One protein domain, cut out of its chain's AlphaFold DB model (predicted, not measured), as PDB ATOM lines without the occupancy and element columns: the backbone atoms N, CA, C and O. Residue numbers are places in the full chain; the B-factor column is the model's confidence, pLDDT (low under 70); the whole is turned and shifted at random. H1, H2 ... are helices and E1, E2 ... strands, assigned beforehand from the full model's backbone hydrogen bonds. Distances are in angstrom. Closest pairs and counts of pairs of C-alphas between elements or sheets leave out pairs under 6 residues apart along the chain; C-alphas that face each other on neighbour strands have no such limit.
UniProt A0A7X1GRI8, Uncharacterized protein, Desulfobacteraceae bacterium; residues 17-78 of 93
ATOM      1  N   ARG A  17      43.979   6.821  79.463       87.62
ATOM      2  CA  ARG A  17      44.096   5.507  78.823       87.62
ATOM      3  C   ARG A  17      44.834   5.606  77.496       87.62
ATOM      4  O   ARG A  17      44.793   6.627  76.819       87.62
ATOM      5  N   LEU A  18      45.494   4.517  77.118       87.31
ATOM      6  CA  LEU A  18      46.075   4.357  75.786       87.31
ATOM      7  C   LEU A  18      44.962   4.054  74.782       87.31
ATOM      8  O   LEU A  18      44.126   3.185  75.044       87.31
ATOM      9  N   LEU A  19      44.975   4.741  73.639       88.94
ATOM     10  CA  LEU A  19      44.116   4.366  72.518       88.94
ATOM     11  C   LEU A  19      44.656   3.088  71.876       88.94
ATOM     12  O   LEU A  19      45.868   2.907  71.717       88.94
ATOM     13  N   ASN A  20      43.751   2.200  71.480       90.88
ATOM     14  CA  ASN A  20      44.105   1.026  70.695       90.88
ATOM     15  C   ASN A  20      44.180   1.354  69.190       90.88
ATOM     16  O   ASN A  20      43.758   2.416  68.742       90.88
ATOM     17  N   ALA A  21      44.696   0.421  68.387       89.19
ATOM     18  CA  ALA A  21      44.904   0.642  66.953       89.19
ATOM     19  C   ALA A  21      43.618   0.996  66.188       89.19
ATOM     20  O   ALA A  21      43.672   1.772  65.240       89.19
ATOM     21  N   LYS A  22      42.468   0.441  66.588       90.69
ATOM     22  CA  LYS A  22      41.186   0.766  65.956       90.69
ATOM     23  C   LYS A  22      40.804   2.215  66.254       90.69
ATOM     24  O   LYS A  22      40.538   2.962  65.329       90.69
ATOM     25  N   GLU A  23      40.868   2.610  67.523       88.44
ATOM     26  CA  GLU A  23      40.555   3.977  67.957       88.44
ATOM     27  C   GLU A  23      41.484   5.009  67.318       88.44
ATOM     28  O   GLU A  23      41.032   6.073  66.923       88.44
ATOM     29  N   ILE A  24      42.770   4.679  67.158       88.19
ATOM     30  CA  ILE A  24      43.724   5.540  66.450       88.19
ATOM     31  C   ILE A  24      43.318   5.698  64.980       88.19
ATOM     32  O   ILE A  24      43.340   6.806  64.461       88.19
ATOM     33  N   ASN A  25      42.931   4.614  64.301       86.69
ATOM     34  CA  ASN A  25      42.504   4.681  62.900       86.69
ATOM     35  C   ASN A  25      41.185   5.442  62.702       86.69
ATOM     36  O   ASN A  25      40.939   5.927  61.598       86.69
ATOM     37  N   ASP A  26      40.366   5.545  63.748       89.44
ATOM     38  CA  ASP A  26      39.112   6.300  63.737       89.44
ATOM     39  C   ASP A  26      39.336   7.818  63.958       89.44
ATOM     40  O   ASP A  26      38.415   8.604  63.736       89.44
ATOM     41  N   LEU A  27      40.549   8.259  64.336       86.94
ATOM     42  CA  LEU A  27      40.882   9.684  64.478       86.94
ATOM     43  C   LEU A  27      40.848  10.414  63.118       86.94
ATOM     44  O   LEU A  27      41.202   9.836  62.084       86.94
ATOM     45  N   PRO A  28      40.525  11.723  63.084       86.06
ATOM     46  CA  PRO A  28      40.495  12.491  61.848       86.06
ATOM     47  C   PRO A  28      41.842  12.461  61.116       86.06
ATOM     48  O   PRO A  28      42.910  12.641  61.707       86.06
ATOM     49  N   ALA A  29      41.796  12.307  59.790       84.81
ATOM     50  CA  ALA A  29      42.987  12.125  58.956       84.81
ATOM     51  C   ALA A  29      44.026  13.256  59.095       84.81
ATOM     52  O   ALA A  29      45.226  13.024  58.948       84.81
ATOM     53  N   ASP A  30      43.596  14.484  59.394       80.88
ATOM     54  CA  ASP A  30      44.500  15.610  59.655       80.88
ATOM     55  C   ASP A  30      45.325  15.418  60.936       80.88
ATOM     56  O   ASP A  30      46.518  15.726  60.946       80.88
ATOM     57  N   LYS A  31      44.733  14.828  61.985       78.81
ATOM     58  CA  LYS A  31      45.396  14.520  63.264       78.81
ATOM     59  C   LYS A  31      46.485  13.471  63.078       78.81
ATOM     60  O   LYS A  31      47.619  13.652  63.519       78.81
ATOM     61  N   LEU A  32      46.147  12.400  62.361       82.06
ATOM     62  CA  LEU A  32      47.071  11.310  62.056       82.06
ATOM     63  C   LEU A  32      48.250  11.792  61.204       82.06
ATOM     64  O   LEU A  32      49.399  11.444  61.481       82.06
ATOM     65  N   ARG A  33      47.982  12.645  60.207       82.50
ATOM     66  CA  ARG A  33      49.026  13.263  59.378       82.50
ATOM     67  C   ARG A  33      49.947  14.170  60.189       82.50
ATOM     68  O   ARG A  33      51.164  14.054  60.052       82.50
ATOM     69  N   ALA A  34      49.393  15.028  61.046       78.06
ATOM     70  CA  ALA A  34      50.182  15.908  61.907       78.06
ATOM     71  C   ALA A  34      51.096  15.102  62.847       78.06
ATOM     72  O   ALA A  34      52.303  15.350  62.884       78.06
ATOM     73  N   ALA A  35      50.566  14.075  63.517       78.00
ATOM     74  CA  ALA A  35      51.355  13.213  64.396       78.00
ATOM     75  C   ALA A  35      52.481  12.477  63.641       78.00
ATOM     76  O   ALA A  35      53.637  12.483  64.077       78.00
ATOM     77  N   GLY A  36      52.170  11.912  62.468       76.56
ATOM     78  CA  GLY A  36      53.136  11.200  61.625       76.56
ATOM     79  C   GLY A  36      54.207  12.096  60.995       76.56
ATOM     80  O   GLY A  36      55.313  11.629  60.719       76.56
ATOM     81  N   SER A  37      53.932  13.392  60.811       74.69
ATOM     82  CA  SER A  37      54.878  14.343  60.202       74.69
ATOM     83  C   SER A  37      56.158  14.557  61.020       74.69
ATOM     84  O   SER A  37      57.176  15.001  60.490       74.69
ATOM     85  N   THR A  38      56.133  14.196  62.304       69.25
ATOM     86  CA  THR A  38      57.280  14.321  63.209       69.25
ATOM     87  C   THR A  38      58.353  13.250  62.982       69.25
ATOM     88  O   THR A  38      59.472  13.403  63.481       69.25
ATOM     89  N   GLY A  39      58.034  12.174  62.244       69.50
ATOM     90  CA  GLY A  39      58.944  11.056  61.970       69.50
ATOM     91  C   GLY A  39      59.377  10.276  63.217       69.50
ATOM     92  O   GLY A  39      60.390   9.578  63.176       69.50
ATOM     93  N   LYS A  40      58.657  10.430  64.334       75.00
ATOM     94  CA  LYS A  40      58.945   9.786  65.618       75.00
ATOM     95  C   LYS A  40      57.756   8.949  66.065       75.00
ATOM     96  O   LYS A  40      56.612   9.369  65.919       75.00
ATOM     97  N   ASP A  41      58.050   7.806  66.673       75.56
ATOM     98  CA  ASP A  41      57.039   7.004  67.355       75.56
ATOM     99  C   ASP A  41      56.517   7.748  68.592       75.56
ATOM    100  O   ASP A  41      57.272   8.419  69.307       75.56
ATOM    101  N   GLY A  42      55.217   7.620  68.850       79.19
ATOM    102  CA  GLY A  42      54.526   8.294  69.944       79.19
ATOM    103  C   GLY A  42      53.388   7.456  70.518       79.19
ATOM    104  O   GLY A  42      53.019   6.418  69.971       79.19
ATOM    105  N   LEU A  43      52.839   7.912  71.645       83.06
ATOM    106  CA  LEU A  43      51.686   7.296  72.296       83.06
ATOM    107  C   LEU A  43      50.463   8.195  72.127       83.06
ATOM    108  O   LEU A  43      50.527   9.383  72.439       83.06
ATOM    109  N   TRP A  44      49.349   7.610  71.690       83.38
ATOM    110  CA  TRP A  44      48.041   8.251  71.758       83.38
ATOM    111  C   TRP A  44      47.421   7.978  73.126       83.38
ATOM    112  O   TRP A  44      47.237   6.821  73.517       83.38
ATOM    113  N   LEU A  45      47.118   9.051  73.851       84.88
ATOM    114  CA  LEU A  45      46.512   9.011  75.176       84.88
ATOM    115  C   LEU A  45      45.190   9.776  75.144       84.88
ATOM    116  O   LEU A  45      45.153  10.922  74.705       84.88
ATOM    117  N   GLU A  46      44.129   9.152  75.642       83.06
ATOM    118  CA  GLU A  46      42.862   9.815  75.942       83.06
ATOM    119  C   GLU A  46      42.846  10.129  77.431       83.06
ATOM    120  O   GLU A  46      43.209   9.279  78.247       83.06
ATOM    121  N   ILE A  47      42.440  11.345  77.786       78.81
ATOM    122  CA  ILE A  47      42.368  11.786  79.176       78.81
ATOM    123  C   ILE A  47      40.980  12.343  79.430       78.81
ATOM    124  O   ILE A  47      40.578  13.335  78.822       78.81
ATOM    125  N   ALA A  48      40.262  11.718  80.360       78.69
ATOM    126  CA  ALA A  48      38.987  12.245  80.806       78.69
ATOM    127  C   ALA A  48      39.223  13.454  81.718       78.69
ATOM    128  O   ALA A  48      39.908  13.363  82.740       78.69
ATOM    129  N   CYS A  49      38.633  14.583  81.341       74.31
ATOM    130  CA  CYS A  49      38.748  15.851  82.040       74.31
ATOM    131  C   CYS A  49      37.364  16.304  82.520       74.31
ATOM    132  O   CYS A  49      36.714  17.114  81.848       74.31
ATOM    133  N   PRO A  50      36.875  15.744  83.643       69.75
ATOM    134  CA  PRO A  50      35.579  16.128  84.182       69.75
ATOM    135  C   PRO A  50      35.574  17.631  84.486       69.75
ATOM    136  O   PRO A  50      36.553  18.186  84.998       69.75
ATOM    137  N   ASP A  51      34.491  18.291  84.083       71.19
ATOM    138  CA  ASP A  51      34.233  19.718  84.312       71.19
ATOM    139  C   ASP A  51      35.277  20.678  83.721       71.19
ATOM    140  O   ASP A  51      35.416  21.808  84.184       71.19
ATOM    141  N   ARG A  52      36.033  20.242  82.699       69.00
ATOM    142  CA  ARG A  52      37.120  21.028  82.078       69.00
ATOM    143  C   ARG A  52      38.184  21.485  83.086       69.00
ATOM    144  O   ARG A  52      38.933  22.412  82.812       69.00
ATOM    145  N   SER A  53      38.291  20.806  84.227       70.00
ATOM    146  CA  SER A  53      39.222  21.146  85.316       70.00
ATOM    147  C   SER A  53      40.701  21.110  84.909       70.00
ATOM    148  O   SER A  53      41.534  21.772  85.521       70.00
ATOM    149  N   CYS A  54      41.029  20.357  83.860       69.75
ATOM    150  CA  CYS A  54      42.356  20.287  83.259       69.75
ATOM    151  C   CYS A  54      42.617  21.381  82.210       69.75
ATOM    152  O   CYS A  54      43.702  21.399  81.647       69.75
ATOM    153  N   LEU A  55      41.653  22.242  81.881       71.31
ATOM    154  CA  LEU A  55      41.798  23.309  80.889       71.31
ATOM    155  C   LEU A  55      41.778  24.658  81.602       71.31
ATOM    156  O   LEU A  55      40.834  24.969  82.327       71.31
ATOM    157  N   ASP A  56      42.811  25.467  81.389       69.50
ATOM    158  CA  ASP A  56      42.800  26.848  81.862       69.50
ATOM    159  C   ASP A  56      42.062  27.787  80.891       69.50
ATOM    160  O   ASP A  56      41.648  27.404  79.792       69.50
ATOM    161  N   ALA A  57      41.878  29.043  81.313       68.38
ATOM    162  CA  ALA A  57      41.193  30.068  80.524       68.38
ATOM    163  C   ALA A  57      41.907  30.403  79.200       68.38
ATOM    164  O   ALA A  57      41.276  30.935  78.288       68.38
ATOM    165  N   ASP A  58      43.195  30.064  79.086       65.44
ATOM    166  CA  ASP A  58      44.019  30.259  77.893       65.44
ATOM    167  C   ASP A  58      44.036  29.010  76.985       65.44
ATOM    168  O   ASP A  58      44.756  28.974  75.984       65.44
ATOM    169  N   GLY A  59      43.253  27.975  77.317       62.88
ATOM    170  CA  GLY A  59      43.161  26.730  76.555       62.88
ATOM    171  C   GLY A  59      44.360  25.796  76.737       62.88
ATOM    172  O   GLY A  59      44.547  24.876  75.935       62.88
ATOM    173  N   ARG A  60      45.190  26.007  77.765       66.06
ATOM    174  CA  ARG A  60      46.298  25.106  78.092       66.06
ATOM    175  C   ARG A  60      45.771  23.927  78.893       66.06
ATOM    176  O   ARG A  60      45.001  24.084  79.839       66.06
ATOM    177  N   ILE A  61      46.239  22.739  78.525       68.94
ATOM    178  CA  ILE A  61      45.884  21.504  79.211       68.94
ATOM    179  C   ILE A  61      46.887  21.270  80.342       68.94
ATOM    180  O   ILE A  61      48.061  20.984  80.105       68.94
ATOM    181  N   THR A  62      46.402  21.378  81.572       67.81
ATOM    182  CA  THR A  62      47.100  21.035  82.804       67.81
ATOM    183  C   THR A  62      46.602  19.683  83.294       67.81
ATOM    184  O   THR A  62      45.515  19.562  83.854       67.81
ATOM    185  N   LEU A  63      47.402  18.640  83.083       69.12
ATOM    186  CA  LEU A  63      47.057  17.294  83.530       69.12
ATOM    187  C   LEU A  63      47.386  17.136  85.019       69.12
ATOM    188  O   LEU A  63      48.565  17.248  85.375       69.12
ATOM    189  N   PRO A  64      46.399  16.866  85.893       55.78
ATOM    190  CA  PRO A  64      46.677  16.634  87.299       55.78
ATOM    191  C   PRO A  64      47.443  15.318  87.440       55.78
ATOM    192  O   PRO A  64      46.907  14.230  87.234       55.78
ATOM    193  N   THR A  65      48.720  15.401  87.798       59.69
ATOM    194  CA  THR A  65      49.426  14.260  88.382       59.69
ATOM    195  C   THR A  65      48.934  14.100  89.817       59.69
ATOM    196  O   THR A  65      48.642  15.107  90.458       59.69
ATOM    197  N   GLN A  66      48.834  12.868  90.326       51.47
ATOM    198  CA  GLN A  66      48.411  12.612  91.711       51.47
ATOM    199  C   GLN A  66      49.145  13.565  92.674       51.47
ATOM    200  O   GLN A  66      50.365  13.706  92.557       51.47
ATOM    201  N   GLU A  67      48.409  14.264  93.547       46.56
ATOM    202  CA  GLU A  67      48.978  15.260  94.461       46.56
ATOM    203  C   GLU A  67      50.043  14.602  95.344       46.56
ATOM    204  O   GLU A  67      49.736  13.884  96.293       46.56
ATOM    205  N   SER A  68      51.317  14.813  95.021       42.88
ATOM    206  CA  SER A  68      52.417  14.501  95.921       42.88
ATOM    207  C   SER A  68      52.683  15.724  96.789       42.88
ATOM    208  O   SER A  68      52.848  16.824  96.255       42.88
ATOM    209  N   GLU A  69      52.750  15.547  98.111       39.06
ATOM    210  CA  GLU A  69      53.206  16.583  99.043       39.06
ATOM    211  C   GLU A  69      54.564  17.142  98.579       39.06
ATOM    212  O   GLU A  69      55.608  16.509  98.727       39.06
ATOM    213  N   GLY A  70      54.538  18.336  97.981       40.28
ATOM    214  CA  GLY A  70      55.715  19.017  97.448       40.28
ATOM    215  C   GLY A  70      55.665  19.214  95.933       40.28
ATOM    216  O   GLY A  70      55.801  18.267  95.169       40.28
ATOM    217  N   LYS A  71      55.516  20.487  95.526       40.25
ATOM    218  CA  LYS A  71      55.734  21.044  94.174       40.25
ATOM    219  C   LYS A  71      55.408  20.066  93.031       40.25
ATOM    220  O   LYS A  71      56.310  19.473  92.445       40.25
ATOM    221  N   GLY A  72      54.122  19.944  92.702       42.12
ATOM    222  CA  GLY A  72      53.678  19.200  91.524       42.12
ATOM    223  C   GLY A  72      54.357  19.709  90.248       42.12
ATOM    224  O   GLY A  72      54.509  20.915  90.046       42.12
ATOM    225  N   PHE A  73      54.793  18.785  89.394       42.47
ATOM    226  CA  PHE A  73      55.272  19.107  88.054       42.47
ATOM    227  C   PHE A  73      54.071  19.143  87.112       42.47
ATOM    228  O   PHE A  73      53.449  18.116  86.857       42.47
ATOM    229  N   PHE A  74      53.751  20.319  86.578       49.09
ATOM    230  CA  PHE A  74      52.734  20.443  85.541       49.09
ATOM    231  C   PHE A  74      53.296  19.951  84.207       49.09
ATOM    232  O   PHE A  74      54.301  20.476  83.711       49.09
ATOM    233  N   LEU A  75      52.653  18.946  83.611       54.47
ATOM    234  CA  LEU A  75      52.928  18.568  82.231       54.47
ATOM    235  C   LEU A  75      52.250  19.608  81.328       54.47
ATOM    236  O   LEU A  75      51.055  19.522  81.069       54.47
ATOM    237  N   ASN A  76      53.004  20.613  80.882       49.59
ATOM    238  CA  ASN A  76      52.523  21.556  79.873       49.59
ATOM    239  C   ASN A  76      52.495  20.841  78.520       49.59
ATOM    240  O   ASN A  76      53.504  20.801  77.810       49.59
ATOM    241  N   VAL A  77      51.358  20.240  78.177       56.44
ATOM    242  CA  VAL A  77      51.166  19.624  76.863       56.44
ATOM    243  C   VAL A  77      50.819  20.733  75.882       56.44
ATOM    244  O   VAL A  77      49.713  21.268  75.878       56.44
ATOM    245  N   PHE A  78      51.796  21.117  75.064       47.41
ATOM    246  CA  PHE A  78      51.543  21.998  73.935       47.41
ATOM    247  C   PHE A  78      50.944  21.165  72.801       47.41
ATOM    248  O   PHE A  78      51.558  20.194  72.361       47.41
TER     249      PHE A  78
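This is residues 17 to 78 of the 93 residues of an uncharacterized protein of Desulfobacteraceae bacterium (UniProt A0A7X1GRI8). The printed part has little regular structure: it is loose and elongated, with two short strands, E2 and E3, toward one end, two small helices, H1 and H2, at the other, and E1 between. Residues 66 to 71 stick out. The 62 printed residues, of mixed class, run H1, H2, E1, E2, E3, with 22 in named elements. The radius of gyration of the C-alphas is 14.3 A, the spans 39 by 25 by 23 A.

Look first at E2, residues 61 to 63, and E3, residues 75 to 77, which meet only at a point. E1, residues 45 to 47, is only just apart from E2, at 8.4 A between closest C-alphas. Its residues 45 to 46 pair antiparallel with residues 17 to 18. H1, residues 21 to 25, and H2, residues 29 to 36, are close but not clearly touching, their closest C-alphas, Ile 24 and Leu 32, 8.0 A apart. In both, every O i to N i+4 pair is within hydrogen-bond range.

Find C-alpha 29 at (42.987, 12.125, 58.956); H2 runs 10.5 A from there. E3 ends at C-alpha 77, (51.166, 19.624, 76.863).

The farthest C-alphas, Ala 29 and Glu 69, are 41.6 A apart. The printed part has no cut; links E1 to E2 and E2 to E3 are long. Residues 56 to 78 are under pLDDT 70.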